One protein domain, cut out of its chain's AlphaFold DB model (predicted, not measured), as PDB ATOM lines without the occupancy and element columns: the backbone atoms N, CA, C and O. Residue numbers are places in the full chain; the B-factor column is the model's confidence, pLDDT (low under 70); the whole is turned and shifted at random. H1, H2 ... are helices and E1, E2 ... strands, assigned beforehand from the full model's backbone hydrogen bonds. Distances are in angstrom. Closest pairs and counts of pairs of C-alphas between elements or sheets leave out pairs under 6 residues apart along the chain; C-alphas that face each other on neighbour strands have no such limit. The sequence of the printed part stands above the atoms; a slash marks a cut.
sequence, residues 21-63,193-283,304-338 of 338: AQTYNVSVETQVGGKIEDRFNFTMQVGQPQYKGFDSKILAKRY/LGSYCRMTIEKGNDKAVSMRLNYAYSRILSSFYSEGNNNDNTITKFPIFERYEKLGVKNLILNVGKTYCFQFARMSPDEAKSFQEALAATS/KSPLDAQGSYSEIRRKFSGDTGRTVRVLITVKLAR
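Overview. This is residues 21 to 63, 193 to 283 and 304 to 338 of the 338 residues of an uncharacterized protein of Coraliomargarita sp. CAG:312 (UniProt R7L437). Two twisted sheets lie partly face to face as a sandwich, and the long hairpin of E6 and E7 runs far past the other sheet, its loop making one end of the long axis. H2 packs on E8 near one edge of the five-strand sheet, while H1 lies near the long hairpin, with its residues 274 to 281 sticking out. The printed part has 169 residues, mostly strand, with two named helices and ten named strands in the order E1 to E8, H1, E9, H2, E10. Both sheets are antiparallel, in the orders E2 E1 E10 E8 E9 and E3 E5 E6 E7. The whole is loose, with a radius of gyration of the C-alphas of 19.2 A and spans of 69 by 33 by 28 A.

Arrangement. Begin with the larger sheet: E2, residues 35 to 45, E1, 23 to 32, E10, 327 to 336, E8, 259 to 265, and E9, 309 to 312. Within hydrogen-bond range look for N 26 and O 42 in the hairpin E1 and E2, 2.8 A, N 27 and O 333, 2.8 A, N 262 and O 330, 2.9 A, and N 261 and O 311, 2.8 A. H2, residues 313 to 319, is on this sheet at a height of 8.4 A; its closest C-alphas to E8 are Tyr 313 and Cys 261, 5.0 A. E9, H2 and E10 make a split strand-helix-strand unit, its two strands running the same way with E8 between them, and its crossover is right-handed. In the other sheet, E3, residues 49 to 52, E5, 193 to 204, E6, 208 to 225, and E7, 237 to 255, show N 50 and O 199, 2.9 A, N 198 and O 214, 2.8 A, and N 217 and O 244, 2.8 A. E5, E6 and E7 form a meander, each the antiparallel neighbour of the one before. Between the two sheets of the sandwich, the closest C-alphas of E2 and E5 are Gln 45 and Ile 201, 6.9 A. E4, residues 56 to 61, pairs with no named strand; its Ser 56 and Leu 193 of E5 have the closest C-alphas, 5.1 A. H1, residues 269 to 281, only grazes the second sheet, with residues 269 to 273. Every O i to N i+4 pair is within range in H2, and 7 of 9 are in H1.

Along the chain. Find C-alpha 23 at (-16.708, -38.403, 10.909), where E1 begins its 29.5 A. E6 covers 49.1 A and bends by 65 degrees at residue 211; E7 covers 45.2 A and bends by 90 degrees at residue 251. E10 runs 29.1 A to C-alpha 336 at (-16.396, -37.127, 17.064).

Size, cuts and confidence. The C-alphas farthest apart, Ala 21 and Asn 231, are 69.1 A apart. Residues 64 to 192 and 284 to 303 are not printed, with gaps of 20.6 A and 26.6 A. The link E6 to E7 is long. Confidence is under 70 in 48 residues, among them 222 to 240 and 267 to 283.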
ATOM      1  N   ALA A  21     -12.487 -36.616   5.990       62.41
ATOM      2  CA  ALA A  21     -13.849 -36.150   6.119       62.41
ATOM      3  C   ALA A  21     -14.237 -36.461   7.559       62.41
ATOM      4  O   ALA A  21     -14.370 -37.626   7.947       62.41
ATOM      5  N   GLN A  22     -14.287 -35.408   8.374       81.00
ATOM      6  CA  GLN A  22     -14.471 -35.547   9.802       81.00
ATOM      7  C   GLN A  22     -15.760 -36.326  10.037       81.00
ATOM      8  O   GLN A  22     -16.833 -35.945   9.563       81.00
ATOM      9  N   THR A  23     -15.612 -37.471  10.692       90.81
ATOM     10  CA  THR A  23     -16.708 -38.403  10.909       90.81
ATOM     11  C   THR A  23     -17.273 -38.167  12.303       90.81
ATOM     12  O   THR A  23     -16.540 -37.950  13.271       90.81
ATOM     13  N   TYR A  24     -18.596 -38.187  12.411       94.00
ATOM     14  CA  TYR A  24     -19.331 -37.912  13.634       94.00
ATOM     15  C   TYR A  24     -20.248 -39.078  13.971       94.00
ATOM     16  O   TYR A  24     -20.942 -39.601  13.108       94.00
ATOM     17  N   ASN A  25     -20.308 -39.437  15.248       95.56
ATOM     18  CA  ASN A  25     -21.337 -40.312  15.784       95.56
ATOM     19  C   ASN A  25     -22.478 -39.447  16.325       95.56
ATOM     20  O   ASN A  25     -22.306 -38.720  17.307       95.56
ATOM     21  N   VAL A  26     -23.634 -39.513  15.673       95.50
ATOM     22  CA  VAL A  26     -24.846 -38.784  16.048       95.50
ATOM     23  C   VAL A  26     -25.821 -39.755  16.693       95.50
ATOM     24  O   VAL A  26     -26.248 -40.721  16.069       95.50
ATOM     25  N   SER A  27     -26.180 -39.497  17.945       96.31
ATOM     26  CA  SER A  27     -27.209 -40.239  18.666       96.31
ATOM     27  C   SER A  27     -28.477 -39.402  18.753       96.31
ATOM     28  O   SER A  27     -28.404 -38.227  19.121       96.31
ATOM     29  N   VAL A  28     -29.618 -39.997  18.418       95.50
ATOM     30  CA  VAL A  28     -30.947 -39.393  18.565       95.50
ATOM     31  C   VAL A  28     -31.765 -40.285  19.479       95.50
ATOM     32  O   VAL A  28     -31.955 -41.458  19.179       95.50
ATOM     33  N   GLU A  29     -32.230 -39.743  20.594       96.25
ATOM     34  CA  GLU A  29     -33.005 -40.466  21.595       96.25
ATOM     35  C   GLU A  29     -34.346 -39.782  21.832       96.25
ATOM     36  O   GLU A  29     -34.409 -38.574  22.050       96.25
ATOM     37  N   THR A  30     -35.407 -40.573  21.846       94.81
ATOM     38  CA  THR A  30     -36.774 -40.123  22.079       94.81
ATOM     39  C   THR A  30     -37.187 -40.538  23.473       94.81
ATOM     40  O   THR A  30     -37.255 -41.727  23.785       94.81
ATOM     41  N   GLN A  31     -37.473 -39.559  24.324       94.44
ATOM     42  CA  GLN A  31     -37.976 -39.785  25.668       94.44
ATOM     43  C   GLN A  31     -39.435 -39.364  25.769       94.44
ATOM     44  O   GLN A  31     -39.760 -38.208  25.505       94.44
ATOM     45  N   VAL A  32     -40.303 -40.261  26.230       91.31
ATOM     46  CA  VAL A  32     -41.708 -39.966  26.532       91.31
ATOM     47  C   VAL A  32     -41.909 -40.066  28.035       91.31
ATOM     48  O   VAL A  32     -41.641 -41.098  28.649       91.31
ATOM     49  N   GLY A  33     -42.332 -38.968  28.666       88.88
ATOM     50  CA  GLY A  33     -42.541 -38.948  30.114       88.88
ATOM     51  C   GLY A  33     -41.274 -39.249  30.930       88.88
ATOM     52  O   GLY A  33     -41.364 -39.781  32.033       88.88
ATOM     53  N   GLY A  34     -40.088 -38.966  30.376       87.12
ATOM     54  CA  GLY A  34     -38.789 -39.258  30.997       87.12
ATOM     55  C   GLY A  34     -38.280 -40.691  30.825       87.12
ATOM     56  O   GLY A  34     -37.206 -41.005  31.335       87.12
ATOM     57  N   LYS A  35     -39.008 -41.554  30.107       91.50
ATOM     58  CA  LYS A  35     -38.551 -42.898  29.733       91.50
ATOM     59  C   LYS A  35     -38.080 -42.904  28.289       91.50
ATOM     60  O   LYS A  35     -38.707 -42.277  27.444       91.50
ATOM     61  N   ILE A  36     -36.989 -43.611  28.023       92.31
ATOM     62  CA  ILE A  36     -36.470 -43.801  26.667       92.31
ATOM     63  C   ILE A  36     -37.401 -44.764  25.936       92.31
ATOM     64  O   ILE A  36     -37.614 -45.874  26.413       92.31
ATOM     65  N   GLU A  37     -37.937 -44.322  24.804       89.88
ATOM     66  CA  GLU A  37     -38.756 -45.138  23.904       89.88
ATOM     67  C   GLU A  37     -37.915 -45.592  22.712       89.88
ATOM     68  O   GLU A  37     -37.756 -46.787  22.496       89.88
ATOM     69  N   ASP A  38     -37.277 -44.644  22.020       89.00
ATOM     70  CA  ASP A  38     -36.476 -44.917  20.828       89.00
ATOM     71  C   ASP A  38     -35.056 -44.365  20.955       89.00
ATOM     72  O   ASP A  38     -34.822 -43.315  21.561       89.00
ATOM     73  N   ARG A  39     -34.088 -45.055  20.341       92.62
ATOM     74  CA  ARG A  39     -32.713 -44.566  20.204       92.62
ATOM     75  C   ARG A  39     -32.098 -44.993  18.875       92.62
ATOM     76  O   ARG A  39     -32.079 -46.174  18.536       92.62
ATOM     77  N   PHE A  40     -31.502 -44.033  18.180       88.81
ATOM     78  CA  PHE A  40     -30.790 -44.220  16.919       88.81
ATOM     79  C   PHE A  40     -29.354 -43.747  17.056       88.81
ATOM     80  O   PHE A  40     -29.085 -42.762  17.743       88.81
ATOM     81  N   ASN A  41     -28.434 -44.433  16.386       93.00
ATOM     82  CA  ASN A  41     -27.045 -44.013  16.281       93.00
ATOM     83  C   ASN A  41     -26.647 -44.038  14.810       93.00
ATOM     84  O   ASN A  41     -26.815 -45.053  14.140       93.00
ATOM     85  N   PHE A  42     -26.120 -42.921  14.330       91.81
ATOM     86  CA  PHE A  42     -25.659 -42.744  12.964       91.81
ATOM     87  C   PHE A  42     -24.178 -42.403  12.985       91.81
ATOM     88  O   PHE A  42     -23.737 -41.583  13.792       91.81
ATOM     89  N   THR A  43     -23.422 -42.981  12.062       93.50
ATOM     90  CA  THR A  43     -22.063 -42.537  11.757       93.50
ATOM     91  C   THR A  43     -22.137 -41.705  10.483       93.50
ATOM     92  O   THR A  43     -22.531 -42.199   9.431       93.50
ATOM     93  N   MET A  44     -21.841 -40.413  10.595       90.88
ATOM     94  CA  MET A  44     -22.100 -39.412   9.562       90.88
ATOM     95  C   MET A  44     -20.829 -38.675   9.163       90.88
ATOM     96  O   MET A  44     -20.052 -38.253  10.016       90.88
ATOM     97  N   GLN A  45     -20.672 -38.443   7.864       89.69
ATOM     98  CA  GLN A  45     -19.683 -37.522   7.308       89.69
ATOM     99  C   GLN A  45     -20.371 -36.248   6.813       89.69
ATOM    100  O   GLN A  45     -21.570 -36.238   6.523       89.69
ATOM    101  N   VAL A  46     -19.609 -35.159   6.712       89.12
ATOM    102  CA  VAL A  46     -20.111 -33.886   6.178       89.12
ATOM    103  C   VAL A  46     -20.618 -34.081   4.743       89.12
ATOM    104  O   VAL A  46     -19.943 -34.679   3.910       89.12
ATOM    105  N   GLY A  47     -21.820 -33.582   4.462       79.44
ATOM    106  CA  GLY A  47     -22.482 -33.654   3.160       79.44
ATOM    107  C   GLY A  47     -23.239 -34.956   2.883       79.44
ATOM    108  O   GLY A  47     -24.040 -34.979   1.953       79.44
ATOM    109  N   GLN A  48     -23.050 -36.009   3.687       83.25
ATOM    110  CA  GLN A  48     -23.707 -37.303   3.482       83.25
ATOM    111  C   GLN A  48     -25.032 -37.380   4.262       83.25
ATOM    112  O   GLN A  48     -25.017 -37.319   5.499       83.25
ATOM    113  N   PRO A  49     -26.192 -37.495   3.586       81.50
ATOM    114  CA  PRO A  49     -27.465 -37.665   4.267       81.50
ATOM    115  C   PRO A  49     -27.563 -39.065   4.882       81.50
ATOM    116  O   PRO A  49     -27.183 -40.058   4.270       81.50
ATOM    117  N   GLN A  50     -28.117 -39.143   6.087       82.44
ATOM    118  CA  GLN A  50     -28.521 -40.395   6.723       82.44
ATOM    119  C   GLN A  50     -30.008 -40.328   7.044       82.44
ATOM    120  O   GLN A  50     -30.535 -39.260   7.375       82.44
ATOM    121  N   TYR A  51     -30.691 -41.465   6.934       83.00
ATOM    122  CA  TYR A  51     -32.110 -41.549   7.231       83.00
ATOM    123  C   TYR A  51     -32.459 -42.844   7.961       83.00
ATOM    124  O   TYR A  51     -31.833 -43.883   7.772       83.00
ATOM    125  N   LYS A  52     -33.500 -42.761   8.783       80.75
ATOM    126  CA  LYS A  52     -34.250 -43.888   9.317       80.75
ATOM    127  C   LYS A  52     -35.738 -43.627   9.080       80.75
ATOM    128  O   LYS A  52     -36.250 -42.569   9.451       80.75
ATOM    129  N   GLY A  53     -36.398 -44.593   8.443       68.94
ATOM    130  CA  GLY A  53     -37.850 -44.625   8.273       68.94
ATOM    131  C   GLY A  53     -38.582 -44.993   9.564       68.94
ATOM    132  O   GLY A  53     -37.959 -45.433  10.529       68.94
ATOM    133  N   PHE A  54     -39.904 -44.840   9.544       67.31
ATOM    134  CA  PHE A  54     -40.786 -45.315  10.608       67.31
ATOM    135  C   PHE A  54     -40.702 -46.832  10.790       67.31
ATOM    136  O   PHE A  54     -40.457 -47.570   9.833       67.31
ATOM    137  N   ASP A  55     -40.939 -47.297  12.015       73.19
ATOM    138  CA  ASP A  55     -40.813 -48.715  12.359       73.19
ATOM    139  C   ASP A  55     -41.982 -49.542  11.808       73.19
ATOM    140  O   ASP A  55     -41.818 -50.709  11.454       73.19
ATOM    141  N   SER A  56     -43.180 -48.954  11.720       69.81
ATOM    142  CA  SER A  56     -44.343 -49.621  11.135       69.81
ATOM    143  C   SER A  56     -45.393 -48.633  10.629       69.81
ATOM    144  O   SER A  56     -45.291 -47.420  10.816       69.81
ATOM    145  N   LYS A  57     -46.424 -49.168   9.976       70.12
ATOM    146  CA  LYS A  57     -47.610 -48.425   9.556       70.12
ATOM    147  C   LYS A  57     -48.848 -49.159  10.057       70.12
ATOM    148  O   LYS A  57     -49.003 -50.353   9.808       70.12
ATOM    149  N   ILE A  58     -49.728 -48.441  10.745       66.94
ATOM    150  CA  ILE A  58     -51.037 -48.933  11.161       66.94
ATOM    151  C   ILE A  58     -52.104 -48.413  10.212       66.94
ATOM    152  O   ILE A  58     -52.164 -47.235   9.882       66.94
ATOM    153  N   LEU A  59     -52.984 -49.323   9.820       63.41
ATOM    154  CA  LEU A  59     -54.225 -49.024   9.128       63.41
ATOM    155  C   LEU A  59     -55.322 -48.823  10.180       63.41
ATOM    156  O   LEU A  59     -55.904 -49.788  10.674       63.41
ATOM    157  N   ALA A  60     -55.574 -47.574  10.564       59.38
ATOM    158  CA  ALA A  60     -56.637 -47.217  11.492       59.38
ATOM    159  C   ALA A  60     -57.962 -47.044  10.736       59.38
ATOM    160  O   ALA A  60     -58.044 -46.344   9.728       59.38
ATOM    161  N   LYS A  61     -59.027 -47.692  11.210       57.03
ATOM    162  CA  LYS A  61     -60.352 -47.600  10.590       57.03
ATOM    163  C   LYS A  61     -60.969 -46.210  10.817       57.03
ATOM    164  O   LYS A  61     -61.110 -45.806  11.968       57.03
ATOM    165  N   ARG A  62     -61.375 -45.503   9.752       49.41
ATOM    166  CA  ARG A  62     -62.237 -44.307   9.845       49.41
ATOM    167  C   ARG A  62     -63.687 -44.749   9.642       49.41
ATOM    168  O   ARG A  62     -63.999 -45.308   8.593       49.41
ATOM    169  N   TYR A  63     -64.571 -44.538  10.620       49.88
ATOM    170  CA  TYR A  63     -65.993 -44.834  10.412       49.88
ATOM    171  C   TYR A  63     -66.680 -43.708   9.636       49.88
ATOM    172  O   TYR A  63     -66.584 -42.539   9.998       49.88
ATOM    173  N   LEU A 193     -45.965 -45.244  12.513       75.19
ATOM    174  CA  LEU A 193     -45.672 -45.547  13.911       75.19
ATOM    175  C   LEU A 193     -44.167 -45.653  14.148       75.19
ATOM    176  O   LEU A 193     -43.434 -46.221  13.336       75.19
ATOM    177  N   GLY A 194     -43.736 -45.177  15.313       79.25
ATOM    178  CA  GLY A 194     -42.334 -45.106  15.707       79.25
ATOM    179  C   GLY A 194     -41.720 -43.762  15.337       79.25
ATOM    180  O   GLY A 194     -42.432 -42.765  15.151       79.25
ATOM    181  N   SER A 195     -40.394 -43.723  15.240       81.50
ATOM    182  CA  SER A 195     -39.677 -42.503  14.863       81.50
ATOM    183  C   SER A 195     -39.208 -42.516  13.411       81.50
ATOM    184  O   SER A 195     -38.702 -43.515  12.907       81.50
ATOM    185  N   TYR A 196     -39.257 -41.349  12.787       83.25
ATOM    186  CA  TYR A 196     -38.589 -41.021  11.538       83.25
ATOM    187  C   TYR A 196     -37.526 -39.961  11.790       83.25
ATOM    188  O   TYR A 196     -37.739 -38.993  12.524       83.25
ATOM    189  N   CYS A 197     -36.377 -40.122  11.145       82.38
ATOM    190  CA  CYS A 197     -35.306 -39.146  11.218       82.38
ATOM    191  C   CYS A 197     -34.547 -39.091   9.895       82.38
ATOM    192  O   CYS A 197     -34.074 -40.112   9.405       82.38
ATOM    193  N   ARG A 198     -34.378 -37.894   9.337       85.19
ATOM    194  CA  ARG A 198     -33.492 -37.627   8.201       85.19
ATOM    195  C   ARG A 198     -32.580 -36.473   8.566       85.19
ATOM    196  O   ARG A 198     -33.050 -35.391   8.911       85.19
ATOM    197  N   MET A 199     -31.280 -36.707   8.487       87.25
ATOM    198  CA  MET A 199     -30.268 -35.759   8.931       87.25
ATOM    199  C   MET A 199     -29.139 -35.622   7.918       87.25
ATOM    200  O   MET A 199     -28.774 -36.563   7.217       87.25
ATOM    201  N   THR A 200     -28.575 -34.424   7.825       89.69
ATOM    202  CA  THR A 200     -27.402 -34.144   6.990       89.69
ATOM    203  C   THR A 200     -26.536 -33.117   7.693       89.69
ATOM    204  O   THR A 200     -27.001 -32.013   7.975       89.69
ATOM    205  N   ILE A 201     -25.281 -33.469   7.978       92.50
ATOM    206  CA  ILE A 201     -24.301 -32.513   8.499       92.50
ATOM    207  C   ILE A 201     -23.839 -31.652   7.329       92.50
ATOM    208  O   ILE A 201     -23.238 -32.156   6.387       92.50
ATOM    209  N   GLU A 202     -24.127 -30.358   7.368       88.69
ATOM    210  CA  GLU A 202     -23.775 -29.432   6.290       88.69
ATOM    211  C   GLU A 202     -22.349 -28.909   6.436       88.69
ATOM    212  O   GLU A 202     -21.630 -28.759   5.453       88.69
ATOM    213  N   LYS A 203     -21.946 -28.617   7.675       91.44
ATOM    214  CA  LYS A 203     -20.612 -28.131   8.041       91.44
ATOM    215  C   LYS A 203     -20.271 -28.648   9.431       91.44
ATOM    216  O   LYS A 203     -21.165 -28.776  10.265       91.44
ATOM    217  N   GLY A 204     -19.001 -28.894   9.716       89.62
ATOM    218  CA  GLY A 204     -18.581 -29.372  11.028       89.62
ATOM    219  C   GLY A 204     -17.122 -29.068  11.329       89.62
ATOM    220  O   GLY A 204     -16.320 -28.889  10.417       89.62
ATOM    221  N   ASN A 205     -16.814 -28.965  12.618       90.56
ATOM    222  CA  ASN A 205     -15.461 -28.977  13.165       90.56
ATOM    223  C   ASN A 205     -15.447 -29.748  14.501       90.56
ATOM    224  O   ASN A 205     -16.448 -30.362  14.881       90.56
ATOM    225  N   ASP A 206     -14.338 -29.685  15.240       90.62
ATOM    226  CA  ASP A 206     -14.178 -30.370  16.534       90.62
ATOM    227  C   ASP A 206     -15.133 -29.884  17.636       90.62
ATOM    228  O   ASP A 206     -15.353 -30.581  18.626       90.62
ATOM    229  N   LYS A 207     -15.670 -28.667  17.505       94.00
ATOM    230  CA  LYS A 207     -16.458 -27.986  18.542       94.00
ATOM    231  C   LYS A 207     -17.951 -28.012  18.254       94.00
ATOM    232  O   LYS A 207     -18.741 -28.123  19.190       94.00
ATOM    233  N   ALA A 208     -18.350 -27.880  16.994       94.38
ATOM    234  CA  ALA A 208     -19.750 -27.812  16.604       94.38
ATOM    235  C   ALA A 208     -19.986 -28.302  15.172       94.38
ATOM    236  O   ALA A 208     -19.109 -28.225  14.311       94.38
ATOM    237  N   VAL A 209     -21.215 -28.745  14.918       94.12
ATOM    238  CA  VAL A 209     -21.722 -29.088  13.589       94.12
ATOM    239  C   VAL A 209     -22.976 -28.281  13.269       94.12
ATOM    240  O   VAL A 209     -23.776 -27.981  14.153       94.12
ATOM    241  N   SER A 210     -23.145 -27.930  11.999       93.94
ATOM    242  CA  SER A 210     -24.375 -27.388  11.432       93.94
ATOM    243  C   SER A 210     -25.101 -28.502  10.689       93.94
ATOM    244  O   SER A 210     -24.485 -29.213   9.893       93.94
ATOM    245  N   MET A 211     -26.389 -28.680  10.966       90.50
ATOM    246  CA  MET A 211     -27.163 -29.824  10.497       90.50
ATOM    247  C   MET A 211     -28.518 -29.400   9.923       90.50
ATOM    248  O   MET A 211     -29.194 -28.515  10.454       90.50
ATOM    249  N   ARG A 212     -28.942 -30.089   8.861       83.94
ATOM    250  CA  ARG A 212     -30.346 -30.173   8.443       83.94
ATOM    251  C   ARG A 212     -31.000 -31.386   9.084       83.94
ATOM    252  O   ARG A 212     -30.400 -32.459   9.098       83.94
ATOM    253  N   LEU A 213     -32.218 -31.215   9.592       84.69
ATOM    254  CA  LEU A 213     -32.953 -32.262  10.295       84.69
ATOM    255  C   LEU A 213     -34.438 -32.240   9.934       84.69
ATOM    256  O   LEU A 213     -35.094 -31.201  10.000       84.69
ATOM    257  N   ASN A 214     -34.961 -33.425   9.648       79.44
ATOM    258  CA  ASN A 214     -36.375 -33.742   9.739       79.44
ATOM    259  C   ASN A 214     -36.536 -34.850  10.769       79.44
ATOM    260  O   ASN A 214     -35.877 -35.883  10.667       79.44
ATOM    261  N   TYR A 215     -37.407 -34.634  11.741       83.62
ATOM    262  CA  TYR A 215     -37.717 -35.619  12.760       83.62
ATOM    263  C   TYR A 215     -39.228 -35.716  12.945       83.62
ATOM    264  O   TYR A 215     -39.907 -34.691  12.991       83.62
ATOM    265  N   ALA A 216     -39.739 -36.932  13.086       78.06
ATOM    266  CA  ALA A 216     -41.115 -37.189  13.479       78.06
ATOM    267  C   ALA A 216     -41.168 -38.394  14.420       78.06
ATOM    268  O   ALA A 216     -40.355 -39.307  14.315       78.06
ATOM    269  N   TYR A 217     -42.116 -38.399  15.347       82.31
ATOM    270  CA  TYR A 217     -42.380 -39.519  16.237       82.31
ATOM    271  C   TYR A 217     -43.871 -39.696  16.432       82.31
ATOM    272  O   TYR A 217     -44.615 -38.722  16.548       82.31
ATOM    273  N   SER A 218     -44.291 -40.949  16.490       78.88
ATOM    274  CA  SER A 218     -45.691 -41.319  16.590       78.88
ATOM    275  C   SER A 218     -45.848 -42.582  17.421       78.88
ATOM    276  O   SER A 218     -45.105 -43.552  17.264       78.88
ATOM    277  N   ARG A 219     -46.830 -42.582  18.321       80.06
ATOM    278  CA  ARG A 219     -47.152 -43.748  19.150       80.06
ATOM    279  C   ARG A 219     -48.639 -43.841  19.414       80.06
ATOM    280  O   ARG A 219     -49.349 -42.839  19.379       80.06
ATOM    281  N   ILE A 220     -49.095 -45.040  19.757       78.75
ATOM    282  CA  ILE A 220     -50.425 -45.221  20.338       78.75
ATOM    283  C   ILE A 220     -50.377 -44.689  21.777       78.75
ATOM    284  O   ILE A 220     -49.562 -45.140  22.587       78.75
ATOM    285  N   LEU A 221     -51.231 -43.715  22.076       74.69
ATOM    286  CA  LEU A 221     -51.445 -43.177  23.417       74.69
ATOM    287  C   LEU A 221     -52.402 -44.067  24.206       74.69
ATOM    288  O   LEU A 221     -52.111 -44.477  25.326       74.69
ATOM    289  N   SER A 222     -53.554 -44.364  23.616       67.06
ATOM    290  CA  SER A 222     -54.606 -45.150  24.249       67.06
ATOM    291  C   SER A 222     -55.534 -45.737  23.193       67.06
ATOM    292  O   SER A 222     -55.318 -45.583  21.986       67.06
ATOM    293  N   SER A 223     -56.574 -46.437  23.635       63.34
ATOM    294  CA  SER A 223     -57.722 -46.689  22.781       63.34
ATOM    295  C   SER A 223     -59.004 -46.220  23.450       63.34
ATOM    296  O   SER A 223     -59.202 -46.486  24.632       63.34
ATOM    297  N   PHE A 224     -59.858 -45.535  22.701       58.69
ATOM    298  CA  PHE A 224     -61.168 -45.090  23.159       58.69
ATOM    299  C   PHE A 224     -62.235 -46.129  22.828       58.69
ATOM    300  O   PHE A 224     -62.151 -46.731  21.763       58.69
ATOM    301  N   TYR A 225     -63.229 -46.299  23.701       52.94
ATOM    302  CA  TYR A 225     -64.481 -46.987  23.389       52.94
ATOM    303  C   TYR A 225     -65.583 -45.936  23.264       52.94
ATOM    304  O   TYR A 225     -65.863 -45.253  24.243       52.94
ATOM    305  N   SER A 226     -66.202 -45.789  22.088       48.62
ATOM    306  CA  SER A 226     -67.454 -45.028  22.004       48.62
ATOM    307  C   SER A 226     -68.631 -45.962  22.268       48.62
ATOM    308  O   SER A 226     -68.908 -46.852  21.455       48.62
ATOM    309  N   GLU A 227     -69.326 -45.749  23.381       42.06
ATOM    310  CA  GLU A 227     -70.672 -46.276  23.601       42.06
ATOM    311  C   GLU A 227     -71.642 -45.452  22.738       42.06
ATOM    312  O   GLU A 227     -71.971 -44.312  23.055       42.06
ATOM    313  N   GLY A 228     -72.020 -45.977  21.573       41.19
ATOM    314  CA  GLY A 228     -73.104 -45.441  20.751       41.19
ATOM    315  C   GLY A 228     -74.393 -46.218  20.991       41.19
ATOM    316  O   GLY A 228     -74.480 -47.391  20.654       41.19
ATOM    317  N   ASN A 229     -75.413 -45.576  21.548       42.59
ATOM    318  CA  ASN A 229     -76.667 -46.251  21.859       42.59
ATOM    319  C   ASN A 229     -77.510 -46.455  20.585       42.59
ATOM    320  O   ASN A 229     -78.196 -45.540  20.135       42.59
ATOM    321  N   ASN A 230     -77.421 -47.640  19.975       34.03
ATOM    322  CA  ASN A 230     -78.411 -48.134  19.020       34.03
ATOM    323  C   ASN A 230     -78.443 -49.672  19.099       34.03
ATOM    324  O   ASN A 230     -77.479 -50.335  18.714       34.03
ATOM    325  N   ASN A 231     -79.532 -50.229  19.641       44.09
ATOM    326  CA  ASN A 231     -79.736 -51.662  19.916       44.09
ATOM    327  C   ASN A 231     -78.679 -52.339  20.830       44.09
ATOM    328  O   ASN A 231     -78.300 -53.481  20.573       44.09
ATOM    329  N   ASP A 232     -78.202 -51.658  21.881       43.25
ATOM    330  CA  ASP A 232     -77.360 -52.213  22.969       43.25
ATOM    331  C   ASP A 232     -76.035 -52.904  22.571       43.25
ATOM    332  O   ASP A 232     -75.395 -53.554  23.398       43.25
ATOM    333  N   ASN A 233     -75.552 -52.740  21.334       37.88
ATOM    334  CA  ASN A 233     -74.280 -53.317  20.891       37.88
ATOM    335  C   ASN A 233     -73.265 -52.240  20.502       37.88
ATOM    336  O   ASN A 233     -73.391 -51.591  19.466       37.88
ATOM    337  N   THR A 234     -72.192 -52.113  21.290       45.81
ATOM    338  CA  THR A 234     -71.070 -51.209  20.991       45.81
ATOM    339  C   THR A 234     -69.723 -51.854  21.280       45.81
ATOM    340  O   THR A 234     -69.350 -52.050  22.434       45.81
ATOM    341  N   ILE A 235     -68.930 -52.105  20.238       44.97
ATOM    342  CA  ILE A 235     -67.475 -52.260  20.366       44.97
ATOM    343  C   ILE A 235     -66.833 -51.333  19.345       44.97
ATOM    344  O   ILE A 235     -66.675 -51.675  18.174       44.97
ATOM    345  N   THR A 236     -66.426 -50.155  19.806       51.50
ATOM    346  CA  THR A 236     -65.741 -49.185  18.949       51.50
ATOM    347  C   THR A 236     -64.432 -48.773  19.595       51.50
ATOM    348  O   THR A 236     -64.331 -47.701  20.173       51.50
ATOM    349  N   LYS A 237     -63.438 -49.671  19.538       57.69
ATOM    350  CA  LYS A 237     -62.077 -49.411  20.018       57.69
ATOM    351  C   LYS A 237     -61.295 -48.605  18.973       57.69
ATOM    352  O   LYS A 237     -60.923 -49.156  17.938       57.69
ATOM    353  N   PHE A 238     -60.994 -47.340  19.252       61.06
ATOM    354  CA  PHE A 238     -60.191 -46.471  18.379       61.06
ATOM    355  C   PHE A 238     -58.817 -46.195  18.975       61.06
ATOM    356  O   PHE A 238     -58.776 -45.694  20.094       61.06
ATOM    357  N   PRO A 239     -57.698 -46.449  18.275       64.00
ATOM    358  CA  PRO A 239     -56.395 -46.006  18.751       64.00
ATOM    359  C   PRO A 239     -56.294 -44.476  18.674       64.00
ATOM    360  O   PRO A 239     -56.490 -43.887  17.612       64.00
ATOM    361  N   ILE A 240     -55.969 -43.842  19.797       67.88
ATOM    362  CA  ILE A 240     -55.567 -42.435  19.847       67.88
ATOM    363  C   ILE A 240     -54.055 -42.400  19.678       67.88
ATOM    364  O   ILE A 240     -53.342 -43.143  20.356       67.88
ATOM    365  N   PHE A 241     -53.566 -41.546  18.783       71.81
ATOM    366  CA  PHE A 241     -52.140 -41.408  18.514       71.81
ATOM    367  C   PHE A 241     -51.608 -40.087  19.057       71.81
ATOM    368  O   PHE A 241     -52.200 -39.033  18.845       71.81
ATOM    369  N   GLU A 242     -50.449 -40.145  19.697       75.25
ATOM    370  CA  GLU A 242     -49.600 -38.975  19.897       75.25
ATOM    371  C   GLU A 242     -48.683 -38.842  18.675       75.25
ATOM    372  O   GLU A 242     -48.066 -39.829  18.266       75.25
ATOM    373  N   ARG A 243     -48.590 -37.638  18.097       76.50
ATOM    374  CA  ARG A 243     -47.678 -37.319  16.989       76.50
ATOM    375  C   ARG A 243     -46.889 -36.057  17.318       76.50
ATOM    376  O   ARG A 243     -47.467 -35.064  17.751       76.50
ATOM    377  N   TYR A 244     -45.580 -36.104  17.102       79.06
ATOM    378  CA  TYR A 244     -44.655 -35.004  17.369       79.06
ATOM    379  C   TYR A 244     -43.702 -34.835  16.202       79.06
ATOM    380  O   TYR A 244     -43.025 -35.784  15.810       79.06
ATOM    381  N   GLU A 245     -43.617 -33.621  15.668       80.06
ATOM    382  CA  GLU A 245     -42.886 -33.355  14.435       80.06
ATOM    383  C   GLU A 245     -41.973 -32.135  14.571       80.06
ATOM    384  O   GLU A 245     -42.322 -31.101  15.142       80.06
ATOM    385  N   LYS A 246     -40.772 -32.255  14.005       78.44
ATOM    386  CA  LYS A 246     -39.832 -31.160  13.784       78.44
ATOM    387  C   LYS A 246     -39.249 -31.289  12.382       78.44
ATOM    388  O   LYS A 246     -38.181 -31.864  12.176       78.44
ATOM    389  N   LEU A 247     -39.994 -30.774  11.412       74.88
ATOM    390  CA  LEU A 247     -39.653 -30.836   9.995       74.88
ATOM    391  C   LEU A 247     -39.023 -29.523   9.520       74.88
ATOM    392  O   LEU A 247     -39.233 -28.458  10.099       74.88
ATOM    393  N   GLY A 248     -38.230 -29.604   8.457       72.25
ATOM    394  CA  GLY A 248     -37.642 -28.461   7.769       72.25
ATOM    395  C   GLY A 248     -36.589 -27.698   8.571       72.25
ATOM    396  O   GLY A 248     -36.324 -26.538   8.252       72.25
ATOM    397  N   VAL A 249     -35.978 -28.298   9.600       76.00
ATOM    398  CA  VAL A 249     -34.961 -27.607  10.401       76.00
ATOM    399  C   VAL A 249     -33.704 -27.418   9.559       76.00
ATOM    400  O   VAL A 249     -33.085 -28.383   9.106       76.00
ATOM    401  N   LYS A 250     -33.315 -26.157   9.364       82.81
ATOM    402  CA  LYS A 250     -32.102 -25.745   8.648       82.81
ATOM    403  C   LYS A 250     -31.143 -25.052   9.609       82.81
ATOM    404  O   LYS A 250     -31.592 -24.418  10.562       82.81
ATOM    405  N   ASN A 251     -29.841 -25.132   9.330       85.69
ATOM    406  CA  ASN A 251     -28.796 -24.470  10.113       85.69
ATOM    407  C   ASN A 251     -28.829 -24.808  11.621       85.69
ATOM    408  O   ASN A 251     -28.504 -23.957  12.449       85.69
ATOM    409  N   LEU A 252     -29.223 -26.028  12.006       91.56
ATOM    410  CA  LEU A 252     -29.223 -26.437  13.412       91.56
ATOM    411  C   LEU A 252     -27.780 -26.568  13.903       91.56
ATOM    412  O   LEU A 252     -27.054 -27.444  13.442       91.56
ATOM    413  N   ILE A 253     -27.370 -25.710  14.837       95.12
ATOM    414  CA  ILE A 253     -26.020 -25.735  15.405       95.12
ATOM    415  C   ILE A 253     -26.005 -26.638  16.639       95.12
ATOM    416  O   ILE A 253     -26.651 -26.345  17.647       95.12
ATOM    417  N   LEU A 254     -25.234 -27.719  16.568       95.56
ATOM    418  CA  LEU A 254     -25.045 -28.679  17.649       95.56
ATOM    419  C   LEU A 254     -23.598 -28.643  18.128       95.56
ATOM    420  O   LEU A 254     -22.673 -28.870  17.353       95.56
ATOM    421  N   ASN A 255     -23.400 -28.386  19.418       96.00
ATOM    422  CA  ASN A 255     -22.074 -28.439  20.026       96.00
ATOM    423  C   ASN A 255     -21.666 -29.898  20.255       96.00
ATOM    424  O   ASN A 255     -22.395 -30.658  20.897       96.00
ATOM    425  N   VAL A 256     -20.483 -30.270  19.775       94.88
ATOM    426  CA  VAL A 256     -19.918 -31.610  19.951       94.88
ATOM    427  C   VAL A 256     -19.783 -31.910  21.447       94.88
ATOM    428  O   VAL A 256     -19.317 -31.086  22.233       94.88
ATOM    429  N   GLY A 257     -20.237 -33.094  21.855       93.75
ATOM    430  CA  GLY A 257     -20.238 -33.555  23.243       93.75
ATOM    431  C   GLY A 257     -21.375 -33.005  24.109       93.75
ATOM    432  O   GLY A 257     -21.523 -33.453  25.244       93.75
ATOM    433  N   LYS A 258     -22.199 -32.079  23.601       96.12
ATOM    434  CA  LYS A 258     -23.391 -31.578  24.299       96.12
ATOM    435  C   LYS A 258     -24.662 -32.150  23.676       96.12
ATOM    436  O   LYS A 258     -24.736 -32.378  22.473       96.12
ATOM    437  N   THR A 259     -25.676 -32.346  24.512       97.19
ATOM    438  CA  THR A 259     -26.990 -32.823  24.079       97.19
ATOM    439  C   THR A 259     -27.916 -31.643  23.820       97.19
ATOM    440  O   THR A 259     -28.177 -30.831  24.712       97.19
ATOM    441  N   TYR A 260     -28.423 -31.563  22.597       97.62
ATOM    442  CA  TYR A 260     -29.497 -30.662  22.208       97.62
ATOM    443  C   TYR A 260     -30.844 -31.360  22.395       97.62
ATOM    444  O   TYR A 260     -30.933 -32.573  22.246       97.62
ATOM    445  N   CYS A 261     -31.887 -30.613  22.726       97.00
ATOM    446  CA  CYS A 261     -33.218 -31.136  22.988       97.00
ATOM    447  C   CYS A 261     -34.257 -30.350  22.187       97.00
ATOM    448  O   CYS A 261     -34.251 -29.119  22.228       97.00
ATOM    449  N   PHE A 262     -35.162 -31.059  21.513       95.75
ATOM    450  CA  PHE A 262     -36.495 -30.554  21.187       95.75
ATOM    451  C   PHE A 262     -37.483 -31.140  22.194       95.75
ATOM    452  O   PHE A 262     -37.593 -32.358  22.304       95.75
ATOM    453  N   GLN A 263     -38.173 -30.289  22.942       95.38
ATOM    454  CA  GLN A 263     -39.201 -30.662  23.904       95.38
ATOM    455  C   GLN A 263     -40.569 -30.260  23.359       95.38
ATOM    456  O   GLN A 263     -40.762 -29.112  22.961       95.38
ATOM    457  N   PHE A 264     -41.496 -31.207  23.406       90.31
ATOM    458  CA  PHE A 264     -42.900 -31.042  23.076       90.31
ATOM    459  C   PHE A 264     -43.740 -31.280  24.324       90.31
ATOM    460  O   PHE A 264     -43.461 -32.198  25.106       90.31
ATOM    461  N   ALA A 265     -44.786 -30.488  24.499       88.50
ATOM    462  CA  ALA A 265     -45.842 -30.795  25.443       88.50
ATOM    463  C   ALA A 265     -46.596 -32.051  25.003       88.50
ATOM    464  O   ALA A 265     -46.908 -32.234  23.827       88.50
ATOM    465  N   ARG A 266     -46.908 -32.928  25.956       84.25
ATOM    466  CA  ARG A 266     -47.803 -34.052  25.701       84.25
ATOM    467  C   ARG A 266     -49.241 -33.575  25.671       84.25
ATOM    468  O   ARG A 266     -49.619 -32.726  26.474       84.25
ATOM    469  N   MET A 267     -50.019 -34.174  24.777       69.25
ATOM    470  CA  MET A 267     -51.456 -33.956  24.725       69.25
ATOM    471  C   MET A 267     -52.049 -34.432  26.049       69.25
ATOM    472  O   MET A 267     -51.768 -35.548  26.502       69.25
ATOM    473  N   SER A 268     -52.818 -33.575  26.710       63.22
ATOM    474  CA  SER A 268     -53.554 -34.000  27.894       63.22
ATOM    475  C   SER A 268     -54.677 -34.969  27.492       63.22
ATOM    476  O   SER A 268     -55.220 -34.867  26.388       63.22
ATOM    477  N   PRO A 269     -55.074 -35.905  28.372       53.44
ATOM    478  CA  PRO A 269     -56.226 -36.770  28.117       53.44
ATOM    479  C   PRO A 269     -57.527 -36.005  27.815       53.44
ATOM    480  O   PRO A 269     -58.396 -36.541  27.135       53.44
ATOM    481  N   ASP A 270     -57.658 -34.763  28.287       50.72
ATOM    482  CA  ASP A 270     -58.833 -33.918  28.051       50.72
ATOM    483  C   ASP A 270     -58.767 -33.162  26.710       50.72
ATOM    484  O   ASP A 270     -59.793 -32.980  26.063       50.72
ATOM    485  N   GLU A 271     -57.577 -32.824  26.201       50.06
ATOM    486  CA  GLU A 271     -57.406 -32.343  24.815       50.06
ATOM    487  C   GLU A 271     -57.638 -33.458  23.784       50.06
ATOM    488  O   GLU A 271     -58.136 -33.213  22.687       50.06
ATOM    489  N   ALA A 272     -57.360 -34.713  24.145       47.53
ATOM    490  CA  ALA A 272     -57.760 -35.851  23.321       47.53
ATOM    491  C   ALA A 272     -59.299 -35.962  23.200       47.53
ATOM    492  O   ALA A 272     -59.798 -36.419  22.171       47.53
ATOM    493  N   LYS A 273     -60.050 -35.488  24.211       41.97
ATOM    494  CA  LYS A 273     -61.514 -35.329  24.145       41.97
ATOM    495  C   LYS A 273     -61.933 -34.073  23.370       41.97
ATOM    496  O   LYS A 273     -62.937 -34.119  22.677       41.97
ATOM    497  N   SER A 274     -61.185 -32.970  23.382       41.25
ATOM    498  CA  SER A 274     -61.527 -31.811  22.531       41.25
ATOM    499  C   SER A 274     -61.266 -32.071  21.038       41.25
ATOM    500  O   SER A 274     -61.973 -31.545  20.182       41.25
ATOM    501  N   PHE A 275     -60.332 -32.965  20.693       42.06
ATOM    502  CA  PHE A 275     -60.213 -33.510  19.332       42.06
ATOM    503  C   PHE A 275     -61.462 -34.318  18.923       42.06
ATOM    504  O   PHE A 275     -61.866 -34.283  17.761       42.06
ATOM    505  N   GLN A 276     -62.115 -34.991  19.880       46.34
ATOM    506  CA  GLN A 276     -63.417 -35.653  19.708       46.34
ATOM    507  C   GLN A 276     -64.522 -34.629  19.409       46.34
ATOM    508  O   GLN A 276     -65.328 -34.856  18.510       46.34
ATOM    509  N   GLU A 277     -64.526 -33.485  20.100       41.19
ATOM    510  CA  GLU A 277     -65.443 -32.372  19.819       41.19
ATOM    511  C   GLU A 277     -65.148 -31.707  18.469       41.19
ATOM    512  O   GLU A 277     -66.081 -31.378  17.751       41.19
ATOM    513  N   ALA A 278     -63.883 -31.575  18.058       40.59
ATOM    514  CA  ALA A 278     -63.511 -31.038  16.745       40.59
ATOM    515  C   ALA A 278     -63.871 -31.990  15.583       40.59
ATOM    516  O   ALA A 278     -64.292 -31.548  14.510       40.59
ATOM    517  N   LEU A 279     -63.762 -33.305  15.796       43.00
ATOM    518  CA  LEU A 279     -64.265 -34.327  14.870       43.00
ATOM    519  C   LEU A 279     -65.800 -34.389  14.841       43.00
ATOM    520  O   LEU A 279     -66.373 -34.700  13.803       43.00
ATOM    521  N   ALA A 280     -66.470 -34.074  15.949       43.81
ATOM    522  CA  ALA A 280     -67.926 -33.967  16.001       43.81
ATOM    523  C   ALA A 280     -68.444 -32.643  15.397       43.81
ATOM    524  O   ALA A 280     -69.507 -32.621  14.782       43.81
ATOM    525  N   ALA A 281     -67.684 -31.552  15.532       34.97
ATOM    526  CA  ALA A 281     -67.999 -30.216  15.020       34.97
ATOM    527  C   ALA A 281     -67.633 -30.026  13.538       34.97
ATOM    528  O   ALA A 281     -68.081 -29.068  12.904       34.97
ATOM    529  N   THR A 282     -66.861 -30.945  12.949       41.19
ATOM    530  CA  THR A 282     -66.744 -31.065  11.492       41.19
ATOM    531  C   THR A 282     -68.045 -31.666  10.958       41.19
ATOM    532  O   THR A 282     -68.190 -32.868  10.770       41.19
ATOM    533  N   SER A 283     -69.020 -30.771  10.792       38.38
ATOM    534  CA  SER A 283     -70.383 -30.956  10.286       38.38
ATOM    535  C   SER A 283     -70.508 -31.995   9.158       38.38
ATOM    536  O   SER A 283     -70.476 -31.688   7.969       38.38
ATOM    537  N   LYS A 304     -48.958 -22.966  20.999       62.12
ATOM    538  CA  LYS A 304     -47.606 -23.212  21.523       62.12
ATOM    539  C   LYS A 304     -47.705 -23.383  23.031       62.12
ATOM    540  O   LYS A 304     -47.993 -22.423  23.749       62.12
ATOM    541  N   SER A 305     -47.490 -24.602  23.502       78.06
ATOM    542  CA  SER A 305     -47.583 -24.904  24.917       78.06
ATOM    543  C   SER A 305     -46.414 -24.238  25.642       78.06
ATOM    544  O   SER A 305     -45.302 -24.200  25.109       78.06
ATOM    545  N   PRO A 306     -46.591 -23.753  26.883       84.69
ATOM    546  CA  PRO A 306     -45.474 -23.245  27.681       84.69
ATOM    547  C   PRO A 306     -44.400 -24.313  27.955       84.69
ATOM    548  O   PRO A 306     -43.280 -23.971  28.341       84.69
ATOM    549  N   LEU A 307     -44.735 -25.597  27.765       87.31
ATOM    550  CA  LEU A 307     -43.805 -26.717  27.873       87.31
ATOM    551  C   LEU A 307     -43.016 -26.968  26.579       87.31
ATOM    552  O   LEU A 307     -42.040 -27.714  26.624       87.31
ATOM    553  N   ASP A 308     -43.375 -26.366  25.447       89.75
ATOM    554  CA  ASP A 308     -42.590 -26.505  24.222       89.75
ATOM    555  C   ASP A 308     -41.275 -25.726  24.355       89.75
ATOM    556  O   ASP A 308     -41.248 -24.541  24.699       89.75
ATOM    557  N   ALA A 309     -40.148 -26.387  24.097       93.94
ATOM    558  CA  ALA A 309     -38.830 -25.773  24.226       93.94
ATOM    559  C   ALA A 309     -37.811 -26.404  23.277       93.94
ATOM    560  O   ALA A 309     -37.943 -27.549  22.859       93.94
ATOM    561  N   GLN A 310     -36.751 -25.668  22.950       95.12
ATOM    562  CA  GLN A 310     -35.627 -26.203  22.183       95.12
ATOM    563  C   GLN A 310     -34.311 -25.569  22.631       95.12
ATOM    564  O   GLN A 310     -34.296 -24.398  23.012       95.12
ATOM    565  N   GLY A 311     -33.216 -26.328  22.615       95.06
ATOM    566  CA  GLY A 311     -31.911 -25.840  23.066       95.06
ATOM    567  C   GLY A 311     -31.118 -26.864  23.866       95.06
ATOM    568  O   GLY A 311     -31.219 -28.067  23.640       95.06
ATOM    569  N   SER A 312     -30.301 -26.387  24.806       96.19
ATOM    570  CA  SER A 312     -29.487 -27.250  25.665       96.19
ATOM    571  C   SER A 312     -30.363 -28.142  26.544       96.19
ATOM    572  O   SER A 312     -31.214 -27.655  27.293       96.19
ATOM    573  N   TYR A 313     -30.127 -29.457  26.508       96.06
ATOM    574  CA  TYR A 313     -30.898 -30.400  27.316       96.06
ATOM    575  C   TYR A 313     -30.772 -30.125  28.820       96.06
ATOM    576  O   TYR A 313     -31.767 -30.198  29.538       96.06
ATOM    577  N   SER A 314     -29.582 -29.767  29.309       94.75
ATOM    578  CA  SER A 314     -29.370 -29.493  30.737       94.75
ATOM    579  C   SER A 314     -30.177 -28.287  31.227       94.75
ATOM    580  O   SER A 314     -30.727 -28.316  32.327       94.75
ATOM    581  N   GLU A 315     -30.295 -27.249  30.400       95.62
ATOM    582  CA  GLU A 315     -31.058 -26.039  30.712       95.62
ATOM    583  C   GLU A 315     -32.561 -26.313  30.694       95.62
ATOM    584  O   GLU A 315     -33.260 -25.952  31.642       95.62
ATOM    585  N   ILE A 316     -33.044 -27.008  29.659       94.56
ATOM    586  CA  ILE A 316     -34.452 -27.404  29.532       94.56
ATOM    587  C   ILE A 316     -34.849 -28.325  30.688       94.56
ATOM    588  O   ILE A 316     -35.851 -28.079  31.353       94.56
ATOM    589  N   ARG A 317     -34.038 -29.342  30.998       93.19
ATOM    590  CA  ARG A 317     -34.300 -30.263  32.113       93.19
ATOM    591  C   ARG A 317     -34.368 -29.533  33.454       93.19
ATOM    592  O   ARG A 317     -35.198 -29.888  34.283       93.19
ATOM    593  N   ARG A 318     -33.514 -28.528  33.674       93.69
ATOM    594  CA  ARG A 318     -33.546 -27.702  34.889       93.69
ATOM    595  C   ARG A 318     -34.806 -26.836  34.949       93.69
ATOM    596  O   ARG A 318     -35.405 -26.739  36.012       93.69
ATOM    597  N   LYS A 319     -35.197 -26.222  33.828       92.94
ATOM    598  CA  LYS A 319     -36.383 -25.356  33.740       92.94
ATOM    599  C   LYS A 319     -37.693 -26.130  33.935       92.94
ATOM    600  O   LYS A 319     -38.602 -25.606  34.562       92.94
ATOM    601  N   PHE A 320     -37.772 -27.361  33.429       91.38
ATOM    602  CA  PHE A 320     -38.982 -28.198  33.424       91.38
ATOM    603  C   PHE A 320     -38.790 -29.502  34.212       91.38
ATOM    604  O   PHE A 320     -39.170 -30.587  33.760       91.38
ATOM    605  N   SER A 321     -38.130 -29.428  35.370       86.56
ATOM    606  CA  SER A 321     -37.802 -30.608  36.181       86.56
ATOM    607  C   SER A 321     -39.056 -31.345  36.671       86.56
ATOM    608  O   SER A 321     -39.102 -32.572  36.584       86.56
ATOM    609  N   GLY A 322     -40.088 -30.604  37.093       86.69
ATOM    610  CA  GLY A 322     -41.371 -31.140  37.570       86.69
ATOM    611  C   GLY A 322     -42.318 -31.643  36.472       86.69
ATOM    612  O   GLY A 322     -43.157 -32.496  36.737       86.69
ATOM    613  N   ASP A 323     -42.148 -31.194  35.227       89.12
ATOM    614  CA  ASP A 323     -43.087 -31.480  34.130       89.12
ATOM    615  C   ASP A 323     -42.638 -32.621  33.213       89.12
ATOM    616  O   ASP A 323     -43.249 -32.872  32.176       89.12
ATOM    617  N   THR A 324     -41.579 -33.352  33.577       86.69
ATOM    618  CA  THR A 324     -40.990 -34.389  32.711       86.69
ATOM    619  C   THR A 324     -42.030 -35.420  32.238       86.69
ATOM    620  O   THR A 324     -42.022 -35.784  31.062       86.69
ATOM    621  N   GLY A 325     -42.980 -35.820  33.094       86.06
ATOM    622  CA  GLY A 325     -44.063 -36.758  32.751       86.06
ATOM    623  C   GLY A 325     -45.028 -36.264  31.659       86.06
ATOM    624  O   GLY A 325     -45.652 -37.072  30.965       86.06
ATOM    625  N   ARG A 326     -45.109 -34.943  31.467       87.94
ATOM    626  CA  ARG A 326     -45.991 -34.248  30.517       87.94
ATOM    627  C   ARG A 326     -45.261 -33.806  29.251       87.94
ATOM    628  O   ARG A 326     -45.776 -32.974  28.513       87.94
ATOM    629  N   THR A 327     -44.063 -34.327  29.000       92.06
ATOM    630  CA  THR A 327     -43.245 -33.916  27.853       92.06
ATOM    631  C   THR A 327     -42.767 -35.101  27.027       92.06
ATOM    632  O   THR A 327     -42.558 -36.200  27.552       92.06
ATOM    633  N   VAL A 328     -42.582 -34.857  25.732       92.12
ATOM    634  CA  VAL A 328     -41.768 -35.688  24.842       92.12
ATOM    635  C   VAL A 328     -40.505 -34.917  24.503       92.12
ATOM    636  O   VAL A 328     -40.569 -33.739  24.163       92.12
ATOM    637  N   ARG A 329     -39.345 -35.558  24.626       95.62
ATOM    638  CA  ARG A 329     -38.040 -34.947  24.363       95.62
ATOM    639  C   ARG A 329     -37.300 -35.735  23.299       95.62
ATOM    640  O   ARG A 329     -37.137 -36.941  23.431       95.62
ATOM    641  N   VAL A 330     -36.806 -35.038  22.291       95.81
ATOM    642  CA  VAL A 330     -35.914 -35.574  21.264       95.81
ATOM    643  C   VAL A 330     -34.525 -35.045  21.562       95.81
ATOM    644  O   VAL A 330     -34.260 -33.850  21.420       95.81
ATOM    645  N   LEU A 331     -33.652 -35.928  22.026       97.38
ATOM    646  CA  LEU A 331     -32.300 -35.623  22.460       97.38
ATOM    647  C   LEU A 331     -31.319 -35.976  21.354       97.38
ATOM    648  O   LEU A 331     -31.210 -37.130  20.959       97.38
ATOM    649  N   ILE A 332     -30.573 -34.988  20.879       97.31
ATOM    650  CA  ILE A 332     -29.589 -35.157  19.817       97.31
ATOM    651  C   ILE A 332     -28.210 -34.891  20.400       97.31
ATOM    652  O   ILE A 332     -27.941 -33.806  20.916       97.31
ATOM    653  N   THR A 333     -27.326 -35.879  20.317       97.44
ATOM    654  CA  THR A 333     -25.944 -35.771  20.793       97.44
ATOM    655  C   THR A 333     -24.988 -36.095  19.662       97.44
ATOM    656  O   THR A 333     -25.061 -37.171  19.077       97.44
ATOM    657  N   VAL A 334     -24.059 -35.184  19.387       95.94
ATOM    658  CA  VAL A 334     -23.020 -35.369  18.368       95.94
ATOM    659  C   VAL A 334     -21.685 -35.596  19.059       95.94
ATOM    660  O   VAL A 334     -21.307 -34.835  19.950       95.94
ATOM    661  N   LYS A 335     -20.952 -36.629  18.656       95.75
ATOM    662  CA  LYS A 335     -19.588 -36.920  19.111       95.75
ATOM    663  C   LYS A 335     -18.677 -37.073  17.902       95.75
ATOM    664  O   LYS A 335     -19.126 -37.512  16.852       95.75
ATOM    665  N   LEU A 336     -17.399 -36.752  18.058       92.19
ATOM    666  CA  LEU A 336     -16.396 -37.127  17.064       92.19
ATOM    667  C   LEU A 336     -16.259 -38.652  17.038       92.19
ATOM    668  O   LEU A 336     -16.155 -39.273  18.100       92.19
ATOM    669  N   ALA A 337     -16.282 -39.242  15.846       83.75
ATOM    670  CA  ALA A 337     -15.847 -40.616  15.658       83.75
ATOM    671  C   ALA A 337     -14.314 -40.598  15.708       83.75
ATOM    672  O   ALA A 337     -13.682 -39.930  14.890       83.75
ATOM    673  N   ARG A 338     -13.748 -41.211  16.749       66.88
ATOM    674  CA  ARG A 338     -12.299 -41.354  16.911       66.88
ATOM    675  C   ARG A 338     -11.826 -42.635  16.264       66.88
ATOM    676  O   ARG A 338     -12.585 -43.624  16.374       66.88
TER     677      ARG A 338